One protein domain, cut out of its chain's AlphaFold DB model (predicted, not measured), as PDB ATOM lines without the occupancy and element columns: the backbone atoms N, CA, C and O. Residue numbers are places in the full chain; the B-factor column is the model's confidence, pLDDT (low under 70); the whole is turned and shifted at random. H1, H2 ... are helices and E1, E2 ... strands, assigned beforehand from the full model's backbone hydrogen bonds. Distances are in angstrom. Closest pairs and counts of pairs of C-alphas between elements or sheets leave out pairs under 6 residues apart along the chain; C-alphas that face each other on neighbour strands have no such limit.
ATOM      1  N   PHE A   7     -27.892   9.601  47.534       80.69
ATOM      2  CA  PHE A   7     -29.238   9.184  47.126       80.69
ATOM      3  C   PHE A   7     -29.435   9.151  45.603       80.69
ATOM      4  O   PHE A   7     -29.999   8.203  45.059       80.69
ATOM      5  N   LEU A   8     -28.978  10.196  44.907       83.94
ATOM      6  CA  LEU A   8     -29.233  10.349  43.478       83.94
ATOM      7  C   LEU A   8     -28.468   9.313  42.626       83.94
ATOM      8  O   LEU A   8     -29.114   8.710  41.768       83.94
ATOM      9  N   PRO A   9     -27.158   9.063  42.850       85.88
ATOM     10  CA  PRO A   9     -26.449   7.959  42.200       85.88
ATOM     11  C   PRO A   9     -27.126   6.600  42.417       85.88
ATOM     12  O   PRO A   9     -27.521   5.974  41.440       85.88
ATOM     13  N   HIS A  10     -27.400   6.221  43.673       87.12
ATOM     14  CA  HIS A  10     -27.988   4.912  43.998       87.12
ATOM     15  C   HIS A  10     -29.350   4.685  43.326       87.12
ATOM     16  O   HIS A  10     -29.659   3.580  42.881       87.12
ATOM     17  N   ILE A  11     -30.180   5.727  43.216       88.06
ATOM     18  CA  ILE A  11     -31.454   5.609  42.497       88.06
ATOM     19  C   ILE A  11     -31.229   5.443  41.004       88.06
ATOM     20  O   ILE A  11     -31.928   4.649  40.383       88.06
ATOM     21  N   LYS A  12     -30.283   6.169  40.405       87.62
ATOM     22  CA  LYS A  12     -29.981   5.989  38.984       87.62
ATOM     23  C   LYS A  12     -29.483   4.577  38.698       87.62
ATOM     24  O   LYS A  12     -29.946   3.996  37.719       87.62
ATOM     25  N   ASP A  13     -28.643   4.019  39.568       88.62
ATOM     26  CA  ASP A  13     -28.209   2.624  39.473       88.62
ATOM     27  C   ASP A  13     -29.402   1.665  39.553       88.62
ATOM     28  O   ASP A  13     -29.585   0.805  38.691       88.62
ATOM     29  N   HIS A  14     -30.282   1.865  40.536       86.88
ATOM     30  CA  HIS A  14     -31.475   1.039  40.708       86.88
ATOM     31  C   HIS A  14     -32.430   1.111  39.502       86.88
ATOM     32  O   HIS A  14     -32.905   0.083  39.013       86.88
ATOM     33  N   LEU A  15     -32.699   2.317  38.990       87.75
ATOM     34  CA  LEU A  15     -33.573   2.533  37.836       87.75
ATOM     35  C   LEU A  15     -32.970   1.945  36.551       87.75
ATOM     36  O   LEU A  15     -33.702   1.348  35.763       87.75
ATOM     37  N   LEU A  16     -31.654   2.077  36.348       87.75
ATOM     38  CA  LEU A  16     -30.945   1.443  35.231       87.75
ATOM     39  C   LEU A  16     -31.013  -0.076  35.309       87.75
ATOM     40  O   LEU A  16     -31.360  -0.715  34.317       87.75
ATOM     41  N   GLY A  17     -30.739  -0.650  36.483       85.88
ATOM     42  CA  GLY A  17     -30.855  -2.087  36.707       85.88
ATOM     43  C   GLY A  17     -32.253  -2.597  36.351       85.88
ATOM     44  O   GLY A  17     -32.385  -3.602  35.656       85.88
ATOM     45  N   HIS A  18     -33.298  -1.858  36.730       83.69
ATOM     46  CA  HIS A  18     -34.672  -2.203  36.372       83.69
ATOM     47  C   HIS A  18     -34.955  -2.061  34.863       83.69
ATOM     48  O   HIS A  18     -35.594  -2.935  34.279       83.69
ATOM     49  N   LEU A  19     -34.488  -0.992  34.208       84.50
ATOM     50  CA  LEU A  19     -34.656  -0.782  32.758       84.50
ATOM     51  C   LEU A  19     -33.952  -1.858  31.921       84.50
ATOM     52  O   LEU A  19     -34.489  -2.305  30.912       84.50
ATOM     53  N   LEU A  20     -32.768  -2.289  32.354       83.19
ATOM     54  CA  LEU A  20     -31.982  -3.334  31.698       83.19
ATOM     55  C   LEU A  20     -32.451  -4.752  32.064       83.19
ATOM     56  O   LEU A  20     -31.863  -5.726  31.596       83.19
ATOM     57  N   ASN A  21     -33.498  -4.872  32.890       80.81
ATOM     58  CA  ASN A  21     -33.999  -6.134  33.436       80.81
ATOM     59  C   ASN A  21     -32.884  -6.970  34.094       80.81
ATOM     60  O   ASN A  21     -32.804  -8.191  33.929       80.81
ATOM     61  N   TRP A  22     -31.986  -6.289  34.807       78.50
ATOM     62  CA  TRP A  22     -30.862  -6.916  35.478       78.50
ATOM     63  C   TRP A  22     -31.365  -7.809  36.611       78.50
ATOM     64  O   TRP A  22     -32.044  -7.357  37.536       78.50
ATOM     65  N   GLN A  23     -31.003  -9.088  36.556       66.12
ATOM     66  CA  GLN A  23     -31.261 -10.010  37.651       66.12
ATOM     67  C   GLN A  23     -30.245  -9.722  38.748       66.12
ATOM     68  O   GLN A  23     -29.039  -9.774  38.521       66.12
ATOM     69  N   CYS A  24     -30.740  -9.356  39.930       64.81
ATOM     70  CA  CYS A  24     -29.893  -9.181  41.097       64.81
ATOM     71  C   CYS A  24     -29.045 -10.454  41.254       64.81
ATOM     72  O   CYS A  24     -29.618 -11.542  41.265       64.81
ATOM     73  N   ASN A  25     -27.715 -10.300  41.322       61.38
ATOM     74  CA  ASN A  25     -26.728 -11.382  41.490       61.38
ATOM     75  C   ASN A  25     -25.972 -11.282  42.833       61.38
ATOM     76  O   ASN A  25     -25.086 -12.082  43.117       61.38
ATOM     77  N   GLY A  26     -26.358 -10.331  43.693       58.81
ATOM     78  CA  GLY A  26     -25.804 -10.168  45.037       58.81
ATOM     79  C   GLY A  26     -24.583  -9.250  45.112       58.81
ATOM     80  O   GLY A  26     -24.083  -9.052  46.222       58.81
ATOM     81  N   ASP A  27     -24.175  -8.689  43.972       62.38
ATOM     82  CA  ASP A  27     -23.139  -7.667  43.822       62.38
ATOM     83  C   ASP A  27     -23.769  -6.271  43.674       62.38
ATOM     84  O   ASP A  27     -24.862  -6.125  43.114       62.38
ATOM     85  N   GLU A  28     -23.078  -5.247  44.183       65.56
ATOM     86  CA  GLU A  28     -23.445  -3.842  43.987       65.56
ATOM     87  C   GLU A  28     -23.219  -3.473  42.514       65.56
ATOM     88  O   GLU A  28     -22.128  -3.656  41.974       65.56
ATOM     89  N   ILE A  29     -24.271  -3.008  41.836       67.44
ATOM     90  CA  ILE A  29     -24.169  -2.602  40.434       67.44
ATOM     91  C   ILE A  29     -23.700  -1.153  40.409       67.44
ATOM     92  O   ILE A  29     -24.478  -0.246  40.699       67.44
ATOM     93  N   GLU A  30     -22.443  -0.942  40.049       73.62
ATOM     94  CA  GLU A  30     -21.911   0.390  39.791       73.62
ATOM     95  C   GLU A  30     -22.007   0.685  38.294       73.62
ATOM     96  O   GLU A  30     -21.270   0.115  37.483       73.62
ATOM     97  N   PHE A  31     -22.924   1.573  37.907       81.50
ATOM     98  CA  PHE A  31     -22.972   2.069  36.534       81.50
ATOM     99  C   PHE A  31     -22.062   3.287  36.356       81.50
ATOM    100  O   PHE A  31     -21.819   4.081  37.268       81.50
ATOM    101  N   SER A  32     -21.566   3.471  35.135       85.38
ATOM    102  CA  SER A  32     -20.743   4.630  34.796       85.38
ATOM    103  C   SER A  32     -21.570   5.920  34.728       85.38
ATOM    104  O   SER A  32     -22.757   5.923  34.387       85.38
ATOM    105  N   SER A  33     -20.913   7.072  34.911       83.88
ATOM    106  CA  SER A  33     -21.558   8.387  34.758       83.88
ATOM    107  C   SER A  33     -22.201   8.586  33.377       83.88
ATOM    108  O   SER A  33     -23.165   9.338  33.243       83.88
ATOM    109  N   GLN A  34     -21.684   7.925  32.333       85.44
ATOM    110  CA  GLN A  34     -22.256   7.986  30.985       85.44
ATOM    111  C   GLN A  34     -23.598   7.254  30.895       85.44
ATOM    112  O   GLN A  34     -24.506   7.734  30.219       85.44
ATOM    113  N   GLU A  35     -23.749   6.127  31.587       84.75
ATOM    114  CA  GLU A  35     -25.001   5.366  31.648       84.75
ATOM    115  C   GLU A  35     -26.039   6.082  32.510       84.75
ATOM    116  O   GLU A  35     -27.194   6.208  32.109       84.75
ATOM    117  N   HIS A  36     -25.619   6.684  33.626       86.69
ATOM    118  CA  HIS A  36     -26.474   7.543  34.456       86.69
ATOM    119  C   HIS A  36     -27.074   8.730  33.700       86.69
ATOM    120  O   HIS A  36     -28.147   9.219  34.064       86.69
ATOM    121  N   ASN A  37     -26.379   9.226  32.676       85.81
ATOM    122  CA  ASN A  37     -26.860  10.316  31.825       85.81
ATOM    123  C   ASN A  37     -27.892   9.846  30.789       85.81
ATOM    124  O   ASN A  37     -28.625  10.671  30.245       85.81
ATOM    125  N   LYS A  38     -27.987   8.534  30.541       85.94
ATOM    126  CA  LYS A  38     -29.046   7.950  29.710       85.94
ATOM    127  C   LYS A  38     -30.363   7.825  30.469       85.94
ATOM    128  O   LYS A  38     -31.382   7.612  29.836       85.94
ATOM    129  N   VAL A  39     -30.385   7.981  31.793       87.38
ATOM    130  CA  VAL A  39     -31.635   7.996  32.566       87.38
ATOM    131  C   VAL A  39     -32.071   9.421  32.846       87.38
ATOM    132  O   VAL A  39     -31.405  10.173  33.564       87.38
ATOM    133  N   VAL A  40     -33.236   9.772  32.310       88.19
ATOM    134  CA  VAL A  40     -33.863  11.076  32.495       88.19
ATOM    135  C   VAL A  40     -35.116  10.915  33.344       88.19
ATOM    136  O   VAL A  40     -36.045  10.189  32.991       88.19
ATOM    137  N   LEU A  41     -35.156  11.639  34.462       88.00
ATOM    138  CA  LEU A  41     -36.377  11.826  35.237       88.00
ATOM    139  C   LEU A  41     -37.241  12.867  34.523       88.00
ATOM    140  O   LEU A  41     -36.857  14.034  34.395       88.00
ATOM    141  N   VAL A  42     -38.410  12.455  34.043       88.50
ATOM    142  CA  VAL A  42     -39.325  13.327  33.306       88.50
ATOM    143  C   VAL A  42     -39.796  14.457  34.219       88.50
ATOM    144  O   VAL A  42     -40.302  14.230  35.318       88.50
ATOM    145  N   GLY A  43     -39.605  15.695  33.761       85.62
ATOM    146  CA  GLY A  43     -39.935  16.892  34.534       85.62
ATOM    147  C   GLY A  43     -39.041  17.122  35.756       85.62
ATOM    148  O   GLY A  43     -39.361  17.990  36.554       85.62
ATOM    149  N   ASN A  44     -37.941  16.370  35.911       87.25
ATOM    150  CA  ASN A  44     -37.034  16.458  37.059       87.25
ATOM    151  C   ASN A  44     -37.753  16.322  38.419       87.25
ATOM    152  O   ASN A  44     -37.372  16.948  39.408       87.25
ATOM    153  N   HIS A  45     -38.824  15.523  38.460       87.19
ATOM    154  CA  HIS A  45     -39.657  15.343  39.643       87.19
ATOM    155  C   HIS A  45     -39.628  13.896  40.135       87.19
ATOM    156  O   HIS A  45     -39.769  12.946  39.362       87.19
ATOM    157  N   ILE A  46     -39.517  13.752  41.454       91.44
ATOM    158  CA  ILE A  46     -39.756  12.508  42.180       91.44
ATOM    159  C   ILE A  46     -40.931  12.770  43.112       91.44
ATOM    160  O   ILE A  46     -40.959  13.765  43.836       91.44
ATOM    161  N   TYR A  47     -41.906  11.877  43.094       92.25
ATOM    162  CA  TYR A  47     -43.111  12.000  43.894       92.25
ATOM    163  C   TYR A  47     -43.037  11.053  45.086       92.25
ATOM    164  O   TYR A  47     -42.794   9.858  44.923       92.25
ATOM    165  N   CYS A  48     -43.300  11.583  46.276       92.00
ATOM    166  CA  CYS A  48     -43.369  10.812  47.510       92.00
ATOM    167  C   CYS A  48     -44.799  10.325  47.771       92.00
ATOM    168  O   CYS A  48     -45.765  11.067  47.573       92.00
ATOM    169  N   HIS A  49     -44.926   9.090  48.244       90.94
ATOM    170  CA  HIS A  49     -46.182   8.468  48.644       90.94
ATOM    171  C   HIS A  49     -46.173   8.128  50.126       90.94
ATOM    172  O   HIS A  49     -45.162   7.722  50.689       90.94
ATOM    173  N   LYS A  50     -47.347   8.233  50.752       88.94
ATOM    174  CA  LYS A  50     -47.510   7.912  52.173       88.94
ATOM    175  C   LYS A  50     -47.631   6.411  52.444       88.94
ATOM    176  O   LYS A  50     -47.261   5.961  53.519       88.94
ATOM    177  N   VAL A  51     -48.211   5.654  51.514       89.75
ATOM    178  CA  VAL A  51     -48.554   4.240  51.718       89.75
ATOM    179  C   VAL A  51     -48.247   3.455  50.448       89.75
ATOM    180  O   VAL A  51     -48.654   3.866  49.360       89.75
ATOM    181  N   LEU A  52     -47.569   2.320  50.599       90.25
ATOM    182  CA  LEU A  52     -47.423   1.294  49.571       90.25
ATOM    183  C   LEU A  52     -48.532   0.253  49.754       90.25
ATOM    184  O   LEU A  52     -48.801  -0.173  50.871       90.25
ATOM    185  N   ARG A  53     -49.172  -0.161  48.660       91.00
ATOM    186  CA  ARG A  53     -50.213  -1.195  48.673       91.00
ATOM    187  C   ARG A  53     -49.791  -2.365  47.801       91.00
ATOM    188  O   ARG A  53     -49.558  -2.166  46.611       91.00
ATOM    189  N   ILE A  54     -49.710  -3.556  48.383       88.94
ATOM    190  CA  ILE A  54     -49.307  -4.780  47.687       88.94
ATOM    191  C   ILE A  54     -50.497  -5.728  47.676       88.94
ATOM    192  O   ILE A  54     -51.016  -6.096  48.724       88.94
ATOM    193  N   ASN A  55     -50.940  -6.114  46.483       91.56
ATOM    194  CA  ASN A  55     -51.983  -7.121  46.341       91.56
ATOM    195  C   ASN A  55     -51.353  -8.509  46.406       91.56
ATOM    196  O   ASN A  55     -50.343  -8.758  45.743       91.56
ATOM    197  N   TYR A  56     -51.989  -9.422  47.122       89.06
ATOM    198  CA  TYR A  56     -51.590 -10.821  47.157       89.06
ATOM    199  C   TYR A  56     -52.812 -11.724  47.059       89.06
ATOM    200  O   TYR A  56     -53.960 -11.321  47.268       89.06
ATOM    201  N   THR A  57     -52.553 -12.965  46.664       91.62
ATOM    202  CA  THR A  57     -53.590 -13.990  46.617       91.62
ATOM    203  C   THR A  57     -53.489 -14.794  47.895       91.62
ATOM    204  O   THR A  57     -52.449 -15.375  48.198       91.62
ATOM    205  N   THR A  58     -54.569 -14.801  48.658       88.62
ATOM    206  CA  THR A  58     -54.698 -15.673  49.823       88.62
ATOM    207  C   THR A  58     -54.894 -17.117  49.368       88.62
ATOM    208  O   THR A  58     -55.333 -17.382  48.249       88.62
ATOM    209  N   TYR A  59     -54.602 -18.069  50.253       88.19
ATOM    210  CA  TYR A  59     -54.734 -19.503  49.978       88.19
ATOM    211  C   TYR A  59     -56.110 -19.899  49.410       88.19
ATOM    212  O   TYR A  59     -56.205 -20.772  48.553       88.19
ATOM    213  N   ASN A  60     -57.171 -19.193  49.809       90.31
ATOM    214  CA  ASN A  60     -58.541 -19.445  49.359       90.31
ATOM    215  C   ASN A  60     -58.851 -18.867  47.962       90.31
ATOM    216  O   ASN A  60     -60.020 -18.703  47.621       90.31
ATOM    217  N   LEU A  61     -57.827 -18.518  47.170       89.38
ATOM    218  CA  LEU A  61     -57.939 -17.852  45.863       89.38
ATOM    219  C   LEU A  61     -58.644 -16.485  45.921       89.38
ATOM    220  O   LEU A  61     -59.007 -15.916  44.889       89.38
ATOM    221  N   CYS A  62     -58.803 -15.923  47.120       89.75
ATOM    222  CA  CYS A  62     -59.294 -14.568  47.309       89.75
ATOM    223  C   CYS A  62     -58.148 -13.569  47.137       89.75
ATOM    224  O   CYS A  62     -56.995 -13.848  47.477       89.75
ATOM    225  N   ARG A  63     -58.482 -12.379  46.642       90.81
ATOM    226  CA  ARG A  63     -57.555 -11.248  46.572       90.81
ATOM    227  C   ARG A  63     -57.630 -10.460  47.868       90.81
ATOM    228  O   ARG A  63     -58.729 -10.093  48.275       90.81
ATOM    229  N   ASP A  64     -56.474 -10.185  48.451       92.69
ATOM    230  CA  ASP A  64     -56.337  -9.280  49.589       92.69
ATOM    231  C   ASP A  64     -55.194  -8.282  49.336       92.69
ATOM    232  O   ASP A  64     -54.495  -8.362  48.313       92.69
ATOM    233  N   GLN A  65     -55.048  -7.297  50.217       91.19
ATOM    234  CA  GLN A  65     -54.102  -6.202  50.061       91.19
ATOM    235  C   GLN A  65     -53.430  -5.826  51.379       91.19
ATOM    236  O   GLN A  65     -54.086  -5.400  52.327       91.19
ATOM    237  N   ASP A  66     -52.099  -5.830  51.372       88.81
ATOM    238  CA  ASP A  66     -51.298  -5.285  52.460       88.81
ATOM    239  C   ASP A  66     -51.026  -3.802  52.209       88.81
ATOM    240  O   ASP A  66     -50.706  -3.381  51.093       88.81
ATOM    241  N   SER A  67     -51.161  -2.996  53.261       89.12
ATOM    242  CA  SER A  67     -50.868  -1.561  53.241       89.12
ATOM    243  C   SER A  67     -49.685  -1.262  54.153       89.12
ATOM    244  O   SER A  67     -49.798  -1.329  55.374       89.12
ATOM    245  N   LEU A  68     -48.562  -0.881  53.554       88.31
ATOM    246  CA  LEU A  68     -47.314  -0.577  54.240       88.31
ATOM    247  C   LEU A  68     -47.147   0.939  54.354       88.31
ATOM    248  O   LEU A  68     -47.082   1.656  53.352       88.31
ATOM    249  N   ASN A  69     -47.089   1.433  55.588       87.75
ATOM    250  CA  ASN A  69     -46.872   2.842  55.899       87.75
ATOM    251  C   ASN A  69     -45.494   3.004  56.563       87.75
ATOM    252  O   ASN A  69     -45.335   2.517  57.684       87.75
ATOM    253  N   PRO A  70     -44.536   3.724  55.946       84.62
ATOM    254  CA  PRO A  70     -43.203   3.950  56.518       84.62
ATOM    255  C   PRO A  70     -43.230   4.475  57.961       84.62
ATOM    256  O   PRO A  70     -42.361   4.153  58.764       84.62
ATOM    257  N   HIS A  71     -44.268   5.237  58.328       83.50
ATOM    258  CA  HIS A  71     -44.417   5.806  59.669       83.50
ATOM    259  C   HIS A  71     -44.824   4.790  60.755       83.50
ATOM    260  O   HIS A  71     -44.764   5.111  61.936       83.50
ATOM    261  N   MET A  72     -45.265   3.585  60.384       83.12
ATOM    262  CA  MET A  72     -45.791   2.568  61.306       83.12
ATOM    263  C   MET A  72     -44.929   1.296  61.330       83.12
ATOM    264  O   MET A  72     -45.474   0.208  61.453       83.12
ATOM    265  N   HIS A  73     -43.602   1.426  61.216       69.69
ATOM    266  CA  HIS A  73     -42.667   0.288  61.163       69.69
ATOM    267  C   HIS A  73     -42.950  -0.652  59.980       69.69
ATOM    268  O   HIS A  73     -43.290  -1.820  60.142       69.69
ATOM    269  N   ALA A  74     -42.843  -0.114  58.762       82.50
ATOM    270  CA  ALA A  74     -42.979  -0.911  57.549       82.50
ATOM    271  C   ALA A  74     -41.677  -1.669  57.243       82.50
ATOM    272  O   ALA A  74     -40.891  -1.257  56.387       82.50
ATOM    273  N   ASP A  75     -41.463  -2.760  57.970       89.62
ATOM    274  CA  ASP A  75     -40.442  -3.750  57.649       89.62
ATOM    275  C   ASP A  75     -40.932  -4.631  56.496       89.62
ATOM    276  O   ASP A  75     -42.082  -5.082  56.473       89.62
ATOM    277  N   VAL A  76     -40.066  -4.872  55.518       89.38
ATOM    278  CA  VAL A  76     -40.350  -5.727  54.364       89.38
ATOM    279  C   VAL A  76     -39.335  -6.845  54.253       89.38
ATOM    280  O   VAL A  76     -38.149  -6.675  54.535       89.38
ATOM    281  N   MET A  77     -39.829  -7.992  53.798       90.69
ATOM    282  CA  MET A  77     -39.022  -9.145  53.441       90.69
ATOM    283  C   MET A  77     -39.071  -9.332  51.932       90.69
ATOM    284  O   MET A  77     -40.152  -9.421  51.349       90.69
ATOM    285  N   VAL A  78     -37.907  -9.397  51.301       87.81
ATOM    286  CA  VAL A  78     -37.778  -9.662  49.865       87.81
ATOM    287  C   VAL A  78     -36.968 -10.931  49.696       87.81
ATOM    288  O   VAL A  78     -36.036 -11.172  50.458       87.81
ATOM    289  N   LEU A  79     -37.323 -11.760  48.716       88.25
ATOM    290  CA  LEU A  79     -36.521 -12.932  48.392       88.25
ATOM    291  C   LEU A  79     -35.097 -12.478  48.062       88.25
ATOM    292  O   LEU A  79     -34.889 -11.635  47.188       88.25
ATOM    293  N   SER A  80     -34.130 -13.011  48.801       85.44
ATOM    294  CA  SER A  80     -32.733 -12.726  48.550       85.44
ATOM    295  C   SER A  80     -32.359 -13.273  47.185       85.44
ATOM    296  O   SER A  80     -32.730 -14.380  46.804       85.44
ATOM    297  N   CYS A  81     -31.567 -12.498  46.464       78.38
ATOM    298  CA  CYS A  81     -30.885 -13.001  45.290       78.38
ATOM    299  C   CYS A  81     -29.849 -14.090  45.653       78.38
ATOM    300  O   CYS A  81     -29.591 -15.000  44.862       78.38
ATOM    301  N   LYS A  82     -29.235 -14.005  46.842       76.94
ATOM    302  CA  LYS A  82     -28.217 -14.968  47.261       76.94
ATOM    303  C   LYS A  82     -28.916 -16.281  47.593       76.94
ATOM    304  O   LYS A  82     -29.832 -16.308  48.409       76.94
ATOM    305  N   ASN A  83     -28.460 -17.372  46.981       72.50
ATOM    306  CA  ASN A  83     -28.952 -18.719  47.268       72.50
ATOM    307  C   ASN A  83     -28.379 -19.233  48.605       72.50
ATOM    308  O   ASN A  83     -27.645 -20.222  48.645       72.50
ATOM    309  N   ASP A  84     -28.657 -18.507  49.689       80.00
ATOM    310  CA  ASP A  84     -28.374 -18.930  51.055       80.00
ATOM    311  C   ASP A  84     -29.620 -19.616  51.621       80.00
ATOM    312  O   ASP A  84     -30.621 -18.976  51.945       80.00
ATOM    313  N   ALA A  85     -29.551 -20.940  51.748       80.38
ATOM    314  CA  ALA A  85     -30.634 -21.746  52.304       80.38
ATOM    315  C   ALA A  85     -30.939 -21.409  53.778       80.38
ATOM    316  O   ALA A  85     -32.028 -21.717  54.260       80.38
ATOM    317  N   THR A  86     -29.998 -20.780  54.490       87.12
ATOM    318  CA  THR A  86     -30.151 -20.384  55.898       87.12
ATOM    319  C   THR A  86     -30.917 -19.069  56.024       87.12
ATOM    320  O   THR A  86     -31.771 -18.922  56.899       87.12
ATOM    321  N   HIS A  87     -30.640 -18.121  55.126       84.56
ATOM    322  CA  HIS A  87     -31.247 -16.792  55.108       84.56
ATOM    323  C   HIS A  87     -31.725 -16.423  53.696       84.56
ATOM    324  O   HIS A  87     -31.157 -15.539  53.055       84.56
ATOM    325  N   PRO A  88     -32.814 -17.054  53.214       88.12
ATOM    326  CA  PRO A  88     -33.297 -16.856  51.848       88.12
ATOM    327  C   PRO A  88     -33.964 -15.492  51.622       88.12
ATOM    328  O   PRO A  88     -34.391 -15.205  50.510       88.12
ATOM    329  N   TYR A  89     -34.076 -14.642  52.647       90.31
ATOM    330  CA  TYR A  89     -34.748 -13.348  52.572       90.31
ATOM    331  C   TYR A  89     -33.828 -12.205  52.994       90.31
ATOM    332  O   TYR A  89     -33.037 -12.326  53.931       90.31
ATOM    333  N   TRP A  90     -33.980 -11.074  52.315       89.06
ATOM    334  CA  TRP A  90     -33.500  -9.776  52.756       89.06
ATOM    335  C   TRP A  90     -34.569  -9.070  53.567       89.06
ATOM    336  O   TRP A  90     -35.753  -9.145  53.249       89.06
ATOM    337  N   TYR A  91     -34.118  -8.357  54.591       90.12
ATOM    338  CA  TYR A  91     -34.954  -7.593  55.498       90.12
ATOM    339  C   TYR A  91     -34.585  -6.129  55.343       90.12
ATOM    340  O   TYR A  91     -33.401  -5.784  55.359       90.12
ATOM    341  N   ALA A  92     -35.588  -5.280  55.175       90.31
ATOM    342  CA  ALA A  92     -35.382  -3.859  54.984       90.31
ATOM    343  C   ALA A  92     -36.477  -3.069  55.692       90.31
ATOM    344  O   ALA A  92     -37.631  -3.493  55.721       90.31
ATOM    345  N   TRP A  93     -36.122  -1.904  56.224       90.38
ATOM    346  CA  TRP A  93     -37.086  -0.984  56.810       90.38
ATOM    347  C   TRP A  93     -37.336   0.159  55.831       90.38
ATOM    348  O   TRP A  93     -36.414   0.869  55.448       90.38
ATOM    349  N   ILE A  94     -38.588   0.344  55.406       90.38
ATOM    350  CA  ILE A  94     -38.929   1.403  54.454       90.38
ATOM    351  C   ILE A  94     -38.787   2.778  55.116       90.38
ATOM    352  O   ILE A  94     -39.560   3.142  56.005       90.38
ATOM    353  N   LEU A  95     -37.866   3.583  54.592       89.56
ATOM    354  CA  LEU A  95     -37.683   4.995  54.925       89.56
ATOM    355  C   LEU A  95     -38.618   5.901  54.110       89.56
ATOM    356  O   LEU A  95     -39.057   6.947  54.591       89.56
ATOM    357  N   GLY A  96     -38.941   5.513  52.872       90.25
ATOM    358  CA  GLY A  96     -39.858   6.266  52.021       90.25
ATOM    359  C   GLY A  96     -40.310   5.504  50.780       90.25
ATOM    360  O   GLY A  96     -39.587   4.667  50.245       90.25
ATOM    361  N   VAL A  97     -41.520   5.820  50.315       91.62
ATOM    362  CA  VAL A  97     -42.105   5.255  49.094       91.62
ATOM    363  C   VAL A  97     -42.117   6.334  48.028       91.62
ATOM    364  O   VAL A  97     -42.677   7.412  48.243       91.62
ATOM    365  N   PHE A  98     -41.543   6.047  46.866       92.75
ATOM    366  CA  PHE A  98     -41.415   7.027  45.799       92.75
ATOM    367  C   PHE A  98     -41.869   6.468  44.458       92.75
ATOM    368  O   PHE A  98     -41.915   5.258  44.227       92.75
ATOM    369  N   HIS A  99     -42.209   7.375  43.553       93.31
ATOM    370  CA  HIS A  99     -42.258   7.056  42.139       93.31
ATOM    371  C   HIS A  99     -41.712   8.203  41.306       93.31
ATOM    372  O   HIS A  99     -41.798   9.374  41.687       93.31
ATOM    373  N   ALA A 100     -41.212   7.861  40.131       93.44
ATOM    374  CA  ALA A 100     -40.813   8.824  39.124       93.44
ATOM    375  C   ALA A 100     -41.284   8.361  37.747       93.44
ATOM    376  O   ALA A 100     -41.516   7.170  37.517       93.44
ATOM    377  N   MET A 101     -41.437   9.319  36.838       92.69
ATOM    378  CA  MET A 101     -41.480   9.008  35.416       92.69
ATOM    379  C   MET A 101     -40.056   9.008  34.892       92.69
ATOM    380  O   MET A 101     -39.338   9.994  35.045       92.69
ATOM    381  N   VAL A 102     -39.655   7.889  34.309       90.75
ATOM    382  CA  VAL A 102     -38.286   7.629  33.881       90.75
ATOM    383  C   VAL A 102     -38.292   7.387  32.383       90.75
ATOM    384  O   VAL A 102     -39.143   6.665  31.870       90.75
ATOM    385  N   MET A 103     -37.356   8.010  31.683       88.19
ATOM    386  CA  MET A 103     -37.134   7.810  30.259       88.19
ATOM    387  C   MET A 103     -35.676   7.422  30.043       88.19
ATOM    388  O   MET A 103     -34.778   8.023  30.639       88.19
ATOM    389  N   HIS A 104     -35.451   6.424  29.196       85.62
ATOM    390  CA  HIS A 104     -34.114   6.032  28.778       85.62
ATOM    391  C   HIS A 104     -33.775   6.726  27.453       85.62
ATOM    392  O   HIS A 104     -34.459   6.552  26.446       85.62
ATOM    393  N   THR A 105     -32.734   7.552  27.452       75.69
ATOM    394  CA  THR A 105     -32.232   8.260  26.276       75.69
ATOM    395  C   THR A 105     -31.493   7.250  25.387       75.69
ATOM    396  O   THR A 105     -30.294   7.018  25.548       75.69
ATOM    397  N   GLY A 106     -32.229   6.589  24.489       71.62
ATOM    398  CA  GLY A 106     -31.744   5.512  23.617       71.62
ATOM    399  C   GLY A 106     -32.879   4.846  22.826       71.62
ATOM    400  O   GLY A 106     -33.819   5.522  22.412       71.62
ATOM    401  N   GLU A 107     -32.799   3.528  22.614       56.56
ATOM    402  CA  GLU A 107     -33.909   2.730  22.066       56.56
ATOM    403  C   GLU A 107     -35.046   2.617  23.097       56.56
ATOM    404  O   GLU A 107     -34.792   2.375  24.275       56.56
ATOM    405  N   HIS A 108     -36.286   2.811  22.629       55.00
ATOM    406  CA  HIS A 108     -37.521   2.971  23.413       55.00
ATOM    407  C   HIS A 108     -37.590   4.262  24.248       55.00
ATOM    408  O   HIS A 108     -37.382   4.286  25.458       55.00
ATOM    409  N   SER A 109     -37.974   5.353  23.581       65.06
ATOM    410  CA  SER A 109     -38.218   6.685  24.155       65.06
ATOM    411  C   SER A 109     -39.565   6.818  24.881       65.06
ATOM    412  O   SER A 109     -40.132   7.909  24.942       65.06
ATOM    413  N   ASP A 110     -40.107   5.722  25.402       79.12
ATOM    414  CA  ASP A 110     -41.371   5.759  26.129       79.12
ATOM    415  C   ASP A 110     -41.102   6.028  27.607       79.12
ATOM    416  O   ASP A 110     -40.282   5.376  28.255       79.12
ATOM    417  N   SER A 111     -41.798   7.020  28.159       84.94
ATOM    418  CA  SER A 111     -41.727   7.303  29.588       84.94
ATOM    419  C   SER A 111     -42.404   6.181  30.372       84.94
ATOM    420  O   SER A 111     -43.607   5.952  30.214       84.94
ATOM    421  N   GLN A 112     -41.666   5.532  31.267       89.50
ATOM    422  CA  GLN A 112     -42.186   4.497  32.150       89.50
ATOM    423  C   GLN A 112     -42.341   5.030  33.573       89.50
ATOM    424  O   GLN A 112     -41.448   5.672  34.130       89.50
ATOM    425  N   ARG A 113     -43.478   4.716  34.203       91.88
ATOM    426  CA  ARG A 113     -43.680   4.982  35.629       91.88
ATOM    427  C   ARG A 113     -42.993   3.899  36.439       91.88
ATOM    428  O   ARG A 113     -43.388   2.739  36.352       91.88
ATOM    429  N   MET A 114     -42.024   4.286  37.253       91.44
ATOM    430  CA  MET A 114     -41.301   3.368  38.128       91.44
ATOM    431  C   MET A 114     -41.562   3.714  39.586       91.44
ATOM    432  O   MET A 114     -41.492   4.882  39.977       91.44
ATOM    433  N   TYR A 115     -41.885   2.692  40.374       91.38
ATOM    434  CA  TYR A 115     -42.036   2.779  41.823       91.38
ATOM    435  C   TYR A 115     -40.800   2.173  42.474       91.38
ATOM    436  O   TYR A 115     -40.338   1.123  42.039       91.38
ATOM    437  N   PHE A 116     -40.291   2.820  43.514       90.56
ATOM    438  CA  PHE A 116     -39.132   2.334  44.252       90.56
ATOM    439  C   PHE A 116     -39.235   2.721  45.727       90.56
ATOM    440  O   PHE A 116     -39.959   3.650  46.106       90.56
ATOM    441  N   LEU A 117     -38.520   1.970  46.560       90.94
ATOM    442  CA  LEU A 117     -38.465   2.158  48.003       90.94
ATOM    443  C   LEU A 117     -37.076   2.644  48.387       90.94
ATOM    444  O   LEU A 117     -36.078   2.158  47.862       90.94
ATOM    445  N   TRP A 118     -37.028   3.604  49.303       89.75
ATOM    446  CA  TRP A 118     -35.805   3.958  50.007       89.75
ATOM    447  C   TRP A 118     -35.785   3.182  51.321       89.75
ATOM    448  O   TRP A 118     -36.777   3.232  52.057       89.75
ATOM    449  N   VAL A 119     -34.704   2.448  51.577       87.31
ATOM    450  CA  VAL A 119     -34.511   1.543  52.723       87.31
ATOM    451  C   VAL A 119     -33.138   1.738  53.349       87.31
ATOM    452  O   VAL A 119     -32.237   2.220  52.627       87.31
TER     453      VAL A 119
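This is residues 7 to 119 of the 119 residues of an uncharacterized protein of Paxillus rubicundulus Ve08.2h10 (UniProt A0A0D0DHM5). A strongly twisted sheet of three strands, E1, E6 and E7, has the helix H1 packed on one face, and two separate hairpins, E2 with E3 and E4 with E5, extend from the end of the sheet where E1 ends and E6 begins. The short helix H2 packs on H1 before the start of E1. The printed part has 113 residues, with two named helices and seven named strands in the order H1 H2 E1 E2 E3 E4 E5 E6 E7. The three-stranded sheet has the order E1, E6, E7 and is antiparallel, as are both two-stranded sheets; the class is mixed, helices and strands. The whole is only just loose, close to compact, with a radius of gyration of the C-alphas of 16.0 A and spans of 45 by 32 by 28 A.

H1, residues 7 to 19, begins with C-alpha 7 at (-29.238, 9.184, 47.126) and is 18.3 A long. H2 is residues 33 to 36. E1, residues 39 to 49, is 21.7 A long and bends by 83 degrees at residue 43. E2, residues 52 to 57, and E3, residues 63 to 68, are each 16.7 A long; C-alpha 57 is at (-53.590, -13.990, 46.617). E4 is residues 75 to 79 and E5 residues 89 to 93. E6, residues 96 to 104, is 23.9 A long and bends by 54 degrees at residue 101. E7, residues 112 to 118, is 19.0 A long and ends with C-alpha 118 at (-35.805, 3.958, 50.007).

H1 is on the sheet E1 E6 E7, which together make two layers, a helix on one face of a sheet; the closest C-alphas of H1 and E1, Lys 12 and Val 39, are 6.9 A apart. H2 touches H1, with the C-alphas of Lys 12 and His 36 closest at 5.9 A, and is not on the sheet. The inner strand E6 pairs with E1 through N 42 and O 101 at 2.8 A, and forms a hairpin with E7 through N 114 and O 100 at 2.9 A. E1 runs on into E2 across a break of 2 residues, at 83 degrees. The hairpin E2 and E3 has N 54 and O 66 at 2.9 A, and the hairpin E4 and E5 has N 78 and O 90 at 2.9 A. E2 is apart from E4 and E5. In H1 every O i to N i+4 pair is within hydrogen-bond range; H2 is too short for such a pair.

The two farthest C-alphas, of Gln 34 and Asn 60, are 49.1 A apart. The printed part has no cut. The link from H1 to H2, residues 20 to 32, is long. The mean pLDDT of the printed part is 84.8, with residues 23 to 29, 73 and 107 to 109 under 70.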